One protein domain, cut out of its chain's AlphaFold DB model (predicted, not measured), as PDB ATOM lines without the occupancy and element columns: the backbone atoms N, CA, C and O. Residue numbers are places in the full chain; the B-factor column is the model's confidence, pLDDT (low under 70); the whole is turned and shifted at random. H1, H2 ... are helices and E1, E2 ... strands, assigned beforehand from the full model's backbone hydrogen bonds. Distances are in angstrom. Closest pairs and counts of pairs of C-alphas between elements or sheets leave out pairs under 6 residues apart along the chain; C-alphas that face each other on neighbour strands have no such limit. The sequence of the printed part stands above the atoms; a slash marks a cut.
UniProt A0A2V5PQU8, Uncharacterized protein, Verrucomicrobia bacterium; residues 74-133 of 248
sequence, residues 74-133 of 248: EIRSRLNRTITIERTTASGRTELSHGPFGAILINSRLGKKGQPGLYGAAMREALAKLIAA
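AT A GLANCE: This is residues 74 to 133 of the 248 residues of an uncharacterized protein of Verrucomicrobia bacterium (UniProt A0A2V5PQU8). A hairpin of two long antiparallel strands, E1 and E2, runs beside the long axis from H1 at one end to the loop at Ser 91; H2 turns off its base through the middle, and H3 crosses H2. The 60 printed residues hold three named helices and two strands, in the order H1, E1, E2, H2, H3, class mixed. The whole is elongated, 36 by 23 by 19 A, and only just compact, close to loose, with a radius of gyration of the C-alphas of 12.2 A.

HOW THE PARTS SIT: Look first at the hairpin of E1, residues 82 to 88, and E2, residues 94 to 100, antiparallel at 158 degrees; N 85 and O 97, 2.9 A apart, are within hydrogen-bond range. H2, residues 101 to 112, touches H1, residues 74 to 80, with residues 101 to 103 alone, at a steep tilt of 62 degrees; the closest C-alphas are those of Leu 79 and Gly 102, 4.5 A. H2 touches H3, residues 120 to 133, with residues 102 to 106 alone, about perpendicular at 82 degrees; the closest C-alphas are those of Gly 102 and Leu 127, 6.3 A. H3 is apart from E1 and E2. In H1, H2 and H3 every O i to N i+4 pair is within hydrogen-bond range.

IN THESE COORDINATES: Find C-alpha 74 at (148.191, 150.731, 162.217), where H1 begins, 9.7 A long. E1 measures 19.7 A, E2 19.1 A, H2 16.6 A; H3, 20.2 A, ends at (144.598, 162.932, 167.808).

THE WHOLE: The C-alphas farthest apart, of Glu 74 and Ser 91, are 37.3 A apart. The printed part has no cut and no long link; no printed residue is under 70 in pLDDT.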
ATOM      1  N   GLU A  74     146.955 151.075 161.508       90.62
ATOM      2  CA  GLU A  74     148.191 150.731 162.217       90.62
ATOM      3  C   GLU A  74     148.240 151.395 163.600       90.62
ATOM      4  O   GLU A  74     148.489 150.737 164.613       90.62
ATOM      5  N   ILE A  75     147.923 152.695 163.678       88.62
ATOM      6  CA  ILE A  75     147.852 153.434 164.946       88.62
ATOM      7  C   ILE A  75     146.843 152.778 165.890       88.62
ATOM      8  O   ILE A  75     147.129 152.619 167.080       88.62
ATOM      9  N   ARG A  76     145.671 152.392 165.372       92.69
ATOM     10  CA  ARG A  76     144.636 151.686 166.132       92.69
ATOM     11  C   ARG A  76     145.144 150.335 166.618       92.69
ATOM     12  O   ARG A  76     145.014 150.060 167.805       92.69
ATOM     13  N   SER A  77     145.737 149.528 165.741       93.19
ATOM     14  CA  SER A  77     146.292 148.214 166.081       93.19
ATOM     15  C   SER A  77     147.330 148.327 167.199       93.19
ATOM     16  O   SER A  77     147.206 147.690 168.244       93.19
ATOM     17  N   ARG A  78     148.282 149.257 167.063       91.12
ATOM     18  CA  ARG A  78     149.320 149.506 168.068       91.12
ATOM     19  C   ARG A  78     148.757 149.964 169.414       91.12
ATOM     20  O   ARG A  78     149.270 149.557 170.451       91.12
ATOM     21  N   LEU A  79     147.729 150.815 169.419       91.69
ATOM     22  CA  LEU A  79     147.089 151.282 170.656       91.69
ATOM     23  C   LEU A  79     146.163 150.229 171.283       91.69
ATOM     24  O   LEU A  79     145.983 150.240 172.498       91.69
ATOM     25  N   ASN A  80     145.607 149.321 170.485       92.69
ATOM     26  CA  ASN A  80     144.790 148.208 170.964       92.69
ATOM     27  C   ASN A  80     145.619 146.997 171.399       92.69
ATOM     28  O   ASN A  80     145.080 146.130 172.081       92.69
ATOM     29  N   ARG A  81     146.906 146.932 171.035       94.38
ATOM     30  CA  ARG A  81     147.797 145.843 171.436       94.38
ATOM     31  C   ARG A  81     147.804 145.709 172.956       94.38
ATOM     32  O   ARG A  81     148.148 146.658 173.665       94.38
ATOM     33  N   THR A  82     147.452 144.522 173.433       93.12
ATOM     34  CA  THR A  82     147.554 144.179 174.848       93.12
ATOM     35  C   THR A  82     149.020 144.118 175.239       93.12
ATOM     36  O   THR A  82     149.819 143.449 174.584       93.12
ATOM     37  N   ILE A  83     149.379 144.843 176.292       92.94
ATOM     38  CA  ILE A  83     150.712 144.792 176.880       92.94
ATOM     39  C   ILE A  83     150.598 144.671 178.395       92.94
ATOM     40  O   ILE A  83     149.587 145.052 178.990       92.94
ATOM     41  N   THR A  84     151.664 144.169 179.002       90.62
ATOM     42  CA  THR A  84     151.854 144.195 180.448       90.62
ATOM     43  C   THR A  84     152.942 145.218 180.749       90.62
ATOM     44  O   THR A  84     154.016 145.165 180.153       90.62
ATOM     45  N   ILE A  85     152.645 146.185 181.617       86.88
ATOM     46  CA  ILE A  85     153.614 147.170 182.102       86.88
ATOM     47  C   ILE A  85     153.794 146.960 183.596       86.88
ATOM     48  O   ILE A  85     152.814 146.953 184.341       86.88
ATOM     49  N   GLU A  86     155.042 146.846 184.028       86.31
ATOM     50  CA  GLU A  86     155.394 146.832 185.441       86.31
ATOM     51  C   GLU A  86     155.597 148.266 185.931       86.31
ATOM     52  O   GLU A  86     156.269 149.076 185.285       86.31
ATOM     53  N   ARG A  87     155.003 148.608 187.073       80.44
ATOM     54  CA  ARG A  87     155.189 149.898 187.729       80.44
ATOM     55  C   ARG A  87     155.606 149.680 189.171       80.44
ATOM     56  O   ARG A  87     154.838 149.155 189.967       80.44
ATOM     57  N   THR A  88     156.780 150.175 189.535       79.81
ATOM     58  CA  THR A  88     157.184 150.254 190.941       79.81
ATOM     59  C   THR A  88     156.514 151.460 191.594       79.81
ATOM     60  O   THR A  88     156.596 152.593 191.112       79.81
ATOM     61  N   THR A  89     155.794 151.207 192.676       77.31
ATOM     62  CA  THR A  89     155.158 152.226 193.518       77.31
ATOM     63  C   THR A  89     156.179 152.879 194.452       77.31
ATOM     64  O   THR A  89     157.272 152.357 194.663       77.31
ATOM     65  N   ALA A  90     155.816 154.014 195.058       74.44
ATOM     66  CA  ALA A  90     156.671 154.693 196.039       74.44
ATOM     67  C   ALA A  90     156.987 153.817 197.270       74.44
ATOM     68  O   ALA A  90     158.017 154.004 197.905       74.44
ATOM     69  N   SER A  91     156.139 152.827 197.573       78.38
ATOM     70  CA  SER A  91     156.365 151.836 198.631       78.38
ATOM     71  C   SER A  91     157.248 150.656 198.198       78.38
ATOM     72  O   SER A  91     157.293 149.648 198.896       78.38
ATOM     73  N   GLY A  92     157.876 150.715 197.019       78.38
ATOM     74  CA  GLY A  92     158.731 149.649 196.485       78.38
ATOM     75  C   GLY A  92     157.983 148.415 195.966       78.38
ATOM     76  O   GLY A  92     158.619 147.454 195.549       78.38
ATOM     77  N   ARG A  93     156.642 148.421 195.955       79.12
ATOM     78  CA  ARG A  93     155.841 147.308 195.414       79.12
ATOM     79  C   ARG A  93     155.726 147.424 193.901       79.12
ATOM     80  O   ARG A  93     155.402 148.504 193.403       79.12
ATOM     81  N   THR A  94     155.937 146.320 193.196       80.31
ATOM     82  CA  THR A  94     155.726 146.229 191.748       80.31
ATOM     83  C   THR A  94     154.269 145.888 191.459       80.31
ATOM     84  O   THR A  94     153.773 144.842 191.871       80.31
ATOM     85  N   GLU A  95     153.581 146.771 190.746       81.94
ATOM     86  CA  GLU A  95     152.227 146.558 190.242       81.94
ATOM     87  C   GLU A  95     152.271 146.244 188.747       81.94
ATOM     88  O   GLU A  95     152.912 146.952 187.967       81.94
ATOM     89  N   LEU A  96     151.557 145.197 188.336       82.56
ATOM     90  CA  LEU A  96     151.409 144.823 186.933       82.56
ATOM     91  C   LEU A  96     150.120 145.428 186.376       82.56
ATOM     92  O   LEU A  96     149.020 145.113 186.824       82.56
ATOM     93  N   SER A  97     150.246 146.292 185.372       83.19
ATOM     94  CA  SER A  97     149.116 146.787 184.587       83.19
ATOM     95  C   SER A  97     148.990 145.976 183.305       83.19
ATOM     96  O   SER A  97     149.880 146.030 182.457       83.19
ATOM     97  N   HIS A  98     147.879 145.257 183.150       88.31
ATOM     98  CA  HIS A  98     147.579 144.463 181.960       88.31
ATOM     99  C   HIS A  98     146.387 145.047 181.198       88.31
ATOM    100  O   HIS A  98     145.343 145.336 181.783       88.31
ATOM    101  N   GLY A  99     146.530 145.222 179.886       89.81
ATOM    102  CA  GLY A  99     145.439 145.674 179.028       89.81
ATOM    103  C   GLY A  99     145.914 146.342 177.739       89.81
ATOM    104  O   GLY A  99     147.116 146.378 177.456       89.81
ATOM    105  N   PRO A 100     144.983 146.886 176.937       92.94
ATOM    106  CA  PRO A 100     145.328 147.625 175.730       92.94
ATOM    107  C   PRO A 100     146.250 148.801 176.055       92.94
ATOM    108  O   PRO A 100     145.953 149.604 176.946       92.94
ATOM    109  N   PHE A 101     147.343 148.946 175.305       92.75
ATOM    110  CA  PHE A 101     148.341 149.990 175.546       92.75
ATOM    111  C   PHE A 101     147.728 151.396 175.638       92.75
ATOM    112  O   PHE A 101     148.062 152.180 176.527       92.75
ATOM    113  N   GLY A 102     146.788 151.712 174.746       92.25
ATOM    114  CA  GLY A 102     146.087 152.991 174.738       92.25
ATOM    115  C   GLY A 102     145.267 153.230 176.006       92.25
ATOM    116  O   GLY A 102     145.271 154.348 176.517       92.25
ATOM    117  N   ALA A 103     144.628 152.192 176.553       94.31
ATOM    118  CA  ALA A 103     143.863 152.291 177.794       94.31
ATOM    119  C   ALA A 103     144.779 152.551 178.998       94.31
ATOM    120  O   ALA A 103     144.509 153.453 179.795       94.31
ATOM    121  N   ILE A 104     145.909 151.838 179.077       93.00
ATOM    122  CA  ILE A 104     146.926 152.055 180.115       93.00
ATOM    123  C   ILE A 104     147.474 153.487 180.029       93.00
ATOM    124  O   ILE A 104     147.574 154.178 181.042       93.00
ATOM    125  N   LEU A 105     147.769 153.978 178.821       92.00
ATOM    126  CA  LEU A 105     148.263 155.339 178.610       92.00
ATOM    127  C   LEU A 105     147.246 156.408 179.044       92.00
ATOM    128  O   LEU A 105     147.631 157.409 179.652       92.00
ATOM    129  N   ILE A 106     145.962 156.218 178.727       94.62
ATOM    130  CA  ILE A 106     144.886 157.143 179.109       94.62
ATOM    131  C   ILE A 106     144.739 157.180 180.631       94.62
ATOM    132  O   ILE A 106     144.843 158.258 181.216       94.62
ATOM    133  N   ASN A 107     144.585 156.024 181.279       94.81
ATOM    134  CA  ASN A 107     144.423 155.960 182.733       94.81
ATOM    135  C   ASN A 107     145.680 156.434 183.475       94.81
ATOM    136  O   ASN A 107     145.564 157.119 184.486       94.81
ATOM    137  N   SER A 108     146.877 156.197 182.932       90.06
ATOM    138  CA  SER A 108     148.122 156.772 183.457       90.06
ATOM    139  C   SER A 108     148.097 158.307 183.448       90.06
ATOM    140  O   SER A 108     148.477 158.946 184.430       90.06
ATOM    141  N   ARG A 109     147.606 158.928 182.365       91.69
ATOM    142  CA  ARG A 109     147.468 160.393 182.271       91.69
ATOM    143  C   ARG A 109     146.405 160.947 183.216       91.69
ATOM    144  O   ARG A 109     146.620 162.020 183.769       91.69
ATOM    145  N   LEU A 110     145.289 160.241 183.393       93.06
ATOM    146  CA  LEU A 110     144.224 160.630 184.322       93.06
ATOM    147  C   LEU A 110     144.689 160.525 185.775       93.06
ATOM    148  O   LEU A 110     144.540 161.485 186.524       93.06
ATOM    149  N   GLY A 111     145.371 159.434 186.131       91.62
ATOM    150  CA  GLY A 111     145.948 159.249 187.461       91.62
ATOM    151  C   GLY A 111     146.953 160.344 187.825       91.62
ATOM    152  O   GLY A 111     146.913 160.865 188.932       91.62
ATOM    153  N   LYS A 112     147.790 160.794 186.874       89.88
ATOM    154  CA  LYS A 112     148.690 161.953 187.078       89.88
ATOM    155  C   LYS A 112     147.954 163.270 187.345       89.88
ATOM    156  O   LYS A 112     148.544 164.183 187.907       89.88
ATOM    157  N   LYS A 113     146.695 163.379 186.920       93.00
ATOM    158  CA  LYS A 113     145.824 164.536 187.163       93.00
ATOM    159  C   LYS A 113     144.902 164.343 188.373       93.00
ATOM    160  O   LYS A 113     144.053 165.196 188.602       93.00
ATOM    161  N   GLY A 114     145.014 163.225 189.099       93.94
ATOM    162  CA  GLY A 114     144.110 162.878 190.201       93.94
ATOM    163  C   GLY A 114     142.681 162.538 189.759       93.94
ATOM    164  O   GLY A 114     141.766 162.582 190.573       93.94
ATOM    165  N   GLN A 115     142.465 162.231 188.477       94.81
ATOM    166  CA  GLN A 115     141.145 161.898 187.937       94.81
ATOM    167  C   GLN A 115     140.902 160.383 187.980       94.81
ATOM    168  O   GLN A 115     141.849 159.614 187.780       94.81
ATOM    169  N   PRO A 116     139.649 159.937 188.198       94.19
ATOM    170  CA  PRO A 116     139.317 158.518 188.188       94.19
ATOM    171  C   PRO A 116     139.595 157.896 186.814       94.19
ATOM    172  O   PRO A 116     139.473 158.548 185.773       94.19
ATOM    173  N   GLY A 117     139.978 156.617 186.816       94.38
ATOM    174  CA  GLY A 117     140.189 155.854 185.588       94.38
ATOM    175  C   GLY A 117     138.900 155.705 184.778       94.38
ATOM    176  O   GLY A 117     137.804 155.639 185.334       94.38
ATOM    177  N   LEU A 118     139.032 155.635 183.454       96.12
ATOM    178  CA  LEU A 118     137.913 155.351 182.557       96.12
ATOM    179  C   LEU A 118     137.803 153.846 182.302       96.12
ATOM    180  O   LEU A 118     138.807 153.133 182.233       96.12
ATOM    181  N   TYR A 119     136.573 153.384 182.089       95.00
ATOM    182  CA  TYR A 119     136.248 151.990 181.779       95.00
ATOM    183  C   TYR A 119     135.110 151.916 180.750       95.00
ATOM    184  O   TYR A 119     134.479 152.926 180.424       95.00
ATOM    185  N   GLY A 120     134.865 150.723 180.199       95.06
ATOM    186  CA  GLY A 120     133.720 150.444 179.326       95.06
ATOM    187  C   GLY A 120     133.577 151.409 178.140       95.06
ATOM    188  O   GLY A 120     134.507 151.610 177.356       95.06
ATOM    189  N   ALA A 121     132.389 152.001 177.984       95.88
ATOM    190  CA  ALA A 121     132.079 152.922 176.886       95.88
ATOM    191  C   ALA A 121     132.938 154.199 176.904       95.88
ATOM    192  O   ALA A 121     133.464 154.584 175.860       95.88
ATOM    193  N   ALA A 122     133.161 154.792 178.081       96.06
ATOM    194  CA  ALA A 122     133.958 156.010 178.215       96.06
ATOM    195  C   ALA A 122     135.425 155.787 177.803       96.06
ATOM    196  O   ALA A 122     136.024 156.625 177.128       96.06
ATOM    197  N   MET A 123     135.995 154.621 178.136       96.50
ATOM    198  CA  MET A 123     137.345 154.253 177.693       96.50
ATOM    199  C   MET A 123     137.420 154.092 176.168       96.50
ATOM    200  O   MET A 123     138.370 154.569 175.546       96.50
ATOM    201  N   ARG A 124     136.412 153.471 175.536       94.31
ATOM    202  CA  ARG A 124     136.360 153.328 174.068       94.31
ATOM    203  C   ARG A 124     136.328 154.682 173.363       94.31
ATOM    204  O   ARG A 124     137.049 154.876 172.384       94.31
ATOM    205  N   GLU A 125     135.539 155.623 173.871       96.25
ATOM    206  CA  GLU A 125     135.466 156.976 173.318       96.25
ATOM    207  C   GLU A 125     136.796 157.727 173.483       96.25
ATOM    208  O   GLU A 125     137.311 158.315 172.527       96.25
ATOM    209  N   ALA A 126     137.404 157.661 174.671       94.69
ATOM    210  CA  ALA A 126     138.706 158.268 174.931       94.69
ATOM    211  C   ALA A 126     139.801 157.688 174.018       94.69
ATOM    212  O   ALA A 126     140.638 158.427 173.494       94.69
ATOM    213  N   LEU A 127     139.763 156.379 173.764       93.69
ATOM    214  CA  LEU A 127     140.682 155.706 172.855       93.69
ATOM    215  C   LEU A 127     140.477 156.138 171.399       93.69
ATOM    216  O   LEU A 127     141.454 156.419 170.703       93.69
ATOM    217  N   ALA A 128     139.228 156.271 170.946       94.25
ATOM    218  CA  ALA A 128     138.918 156.806 169.622       94.25
ATOM    219  C   ALA A 128     139.441 158.243 169.456       94.25
ATOM    220  O   ALA A 128     140.079 158.559 168.447       94.25
ATOM    221  N   LYS A 129     139.263 159.096 170.475       94.12
ATOM    222  CA  LYS A 129     139.820 160.459 170.504       94.12
ATOM    223  C   LYS A 129     141.348 160.452 170.455       94.12
ATOM    224  O   LYS A 129     141.928 161.252 169.720       94.12
ATOM    225  N   LEU A 130     142.004 159.540 171.177       91.62
ATOM    226  CA  LEU A 130     143.461 159.387 171.160       91.62
ATOM    227  C   LEU A 130     143.978 158.963 169.777       91.62
ATOM    228  O   LEU A 130     144.938 159.558 169.288       91.62
ATOM    229  N   ILE A 131     143.339 157.982 169.135       90.62
ATOM    230  CA  ILE A 131     143.675 157.548 167.768       90.62
ATOM    231  C   ILE A 131     143.537 158.730 166.805       90.62
ATOM    232  O   ILE A 131     144.481 159.049 166.082       90.62
ATOM    233  N   ALA A 132     142.402 159.430 166.840       90.12
ATOM    234  CA  ALA A 132     142.157 160.580 165.977       90.12
ATOM    235  C   ALA A 132     143.179 161.708 166.214       90.12
ATOM    236  O   ALA A 132     143.664 162.318 165.262       90.12
ATOM    237  N   ALA A 133     143.560 161.961 167.469       88.00
ATOM    238  CA  ALA A 133     144.598 162.932 167.808       88.00
ATOM    239  C   ALA A 133     145.976 162.531 167.255       88.00
ATOM    240  O   ALA A 133     146.687 163.380 166.724       88.00
TER     241      ALA A 133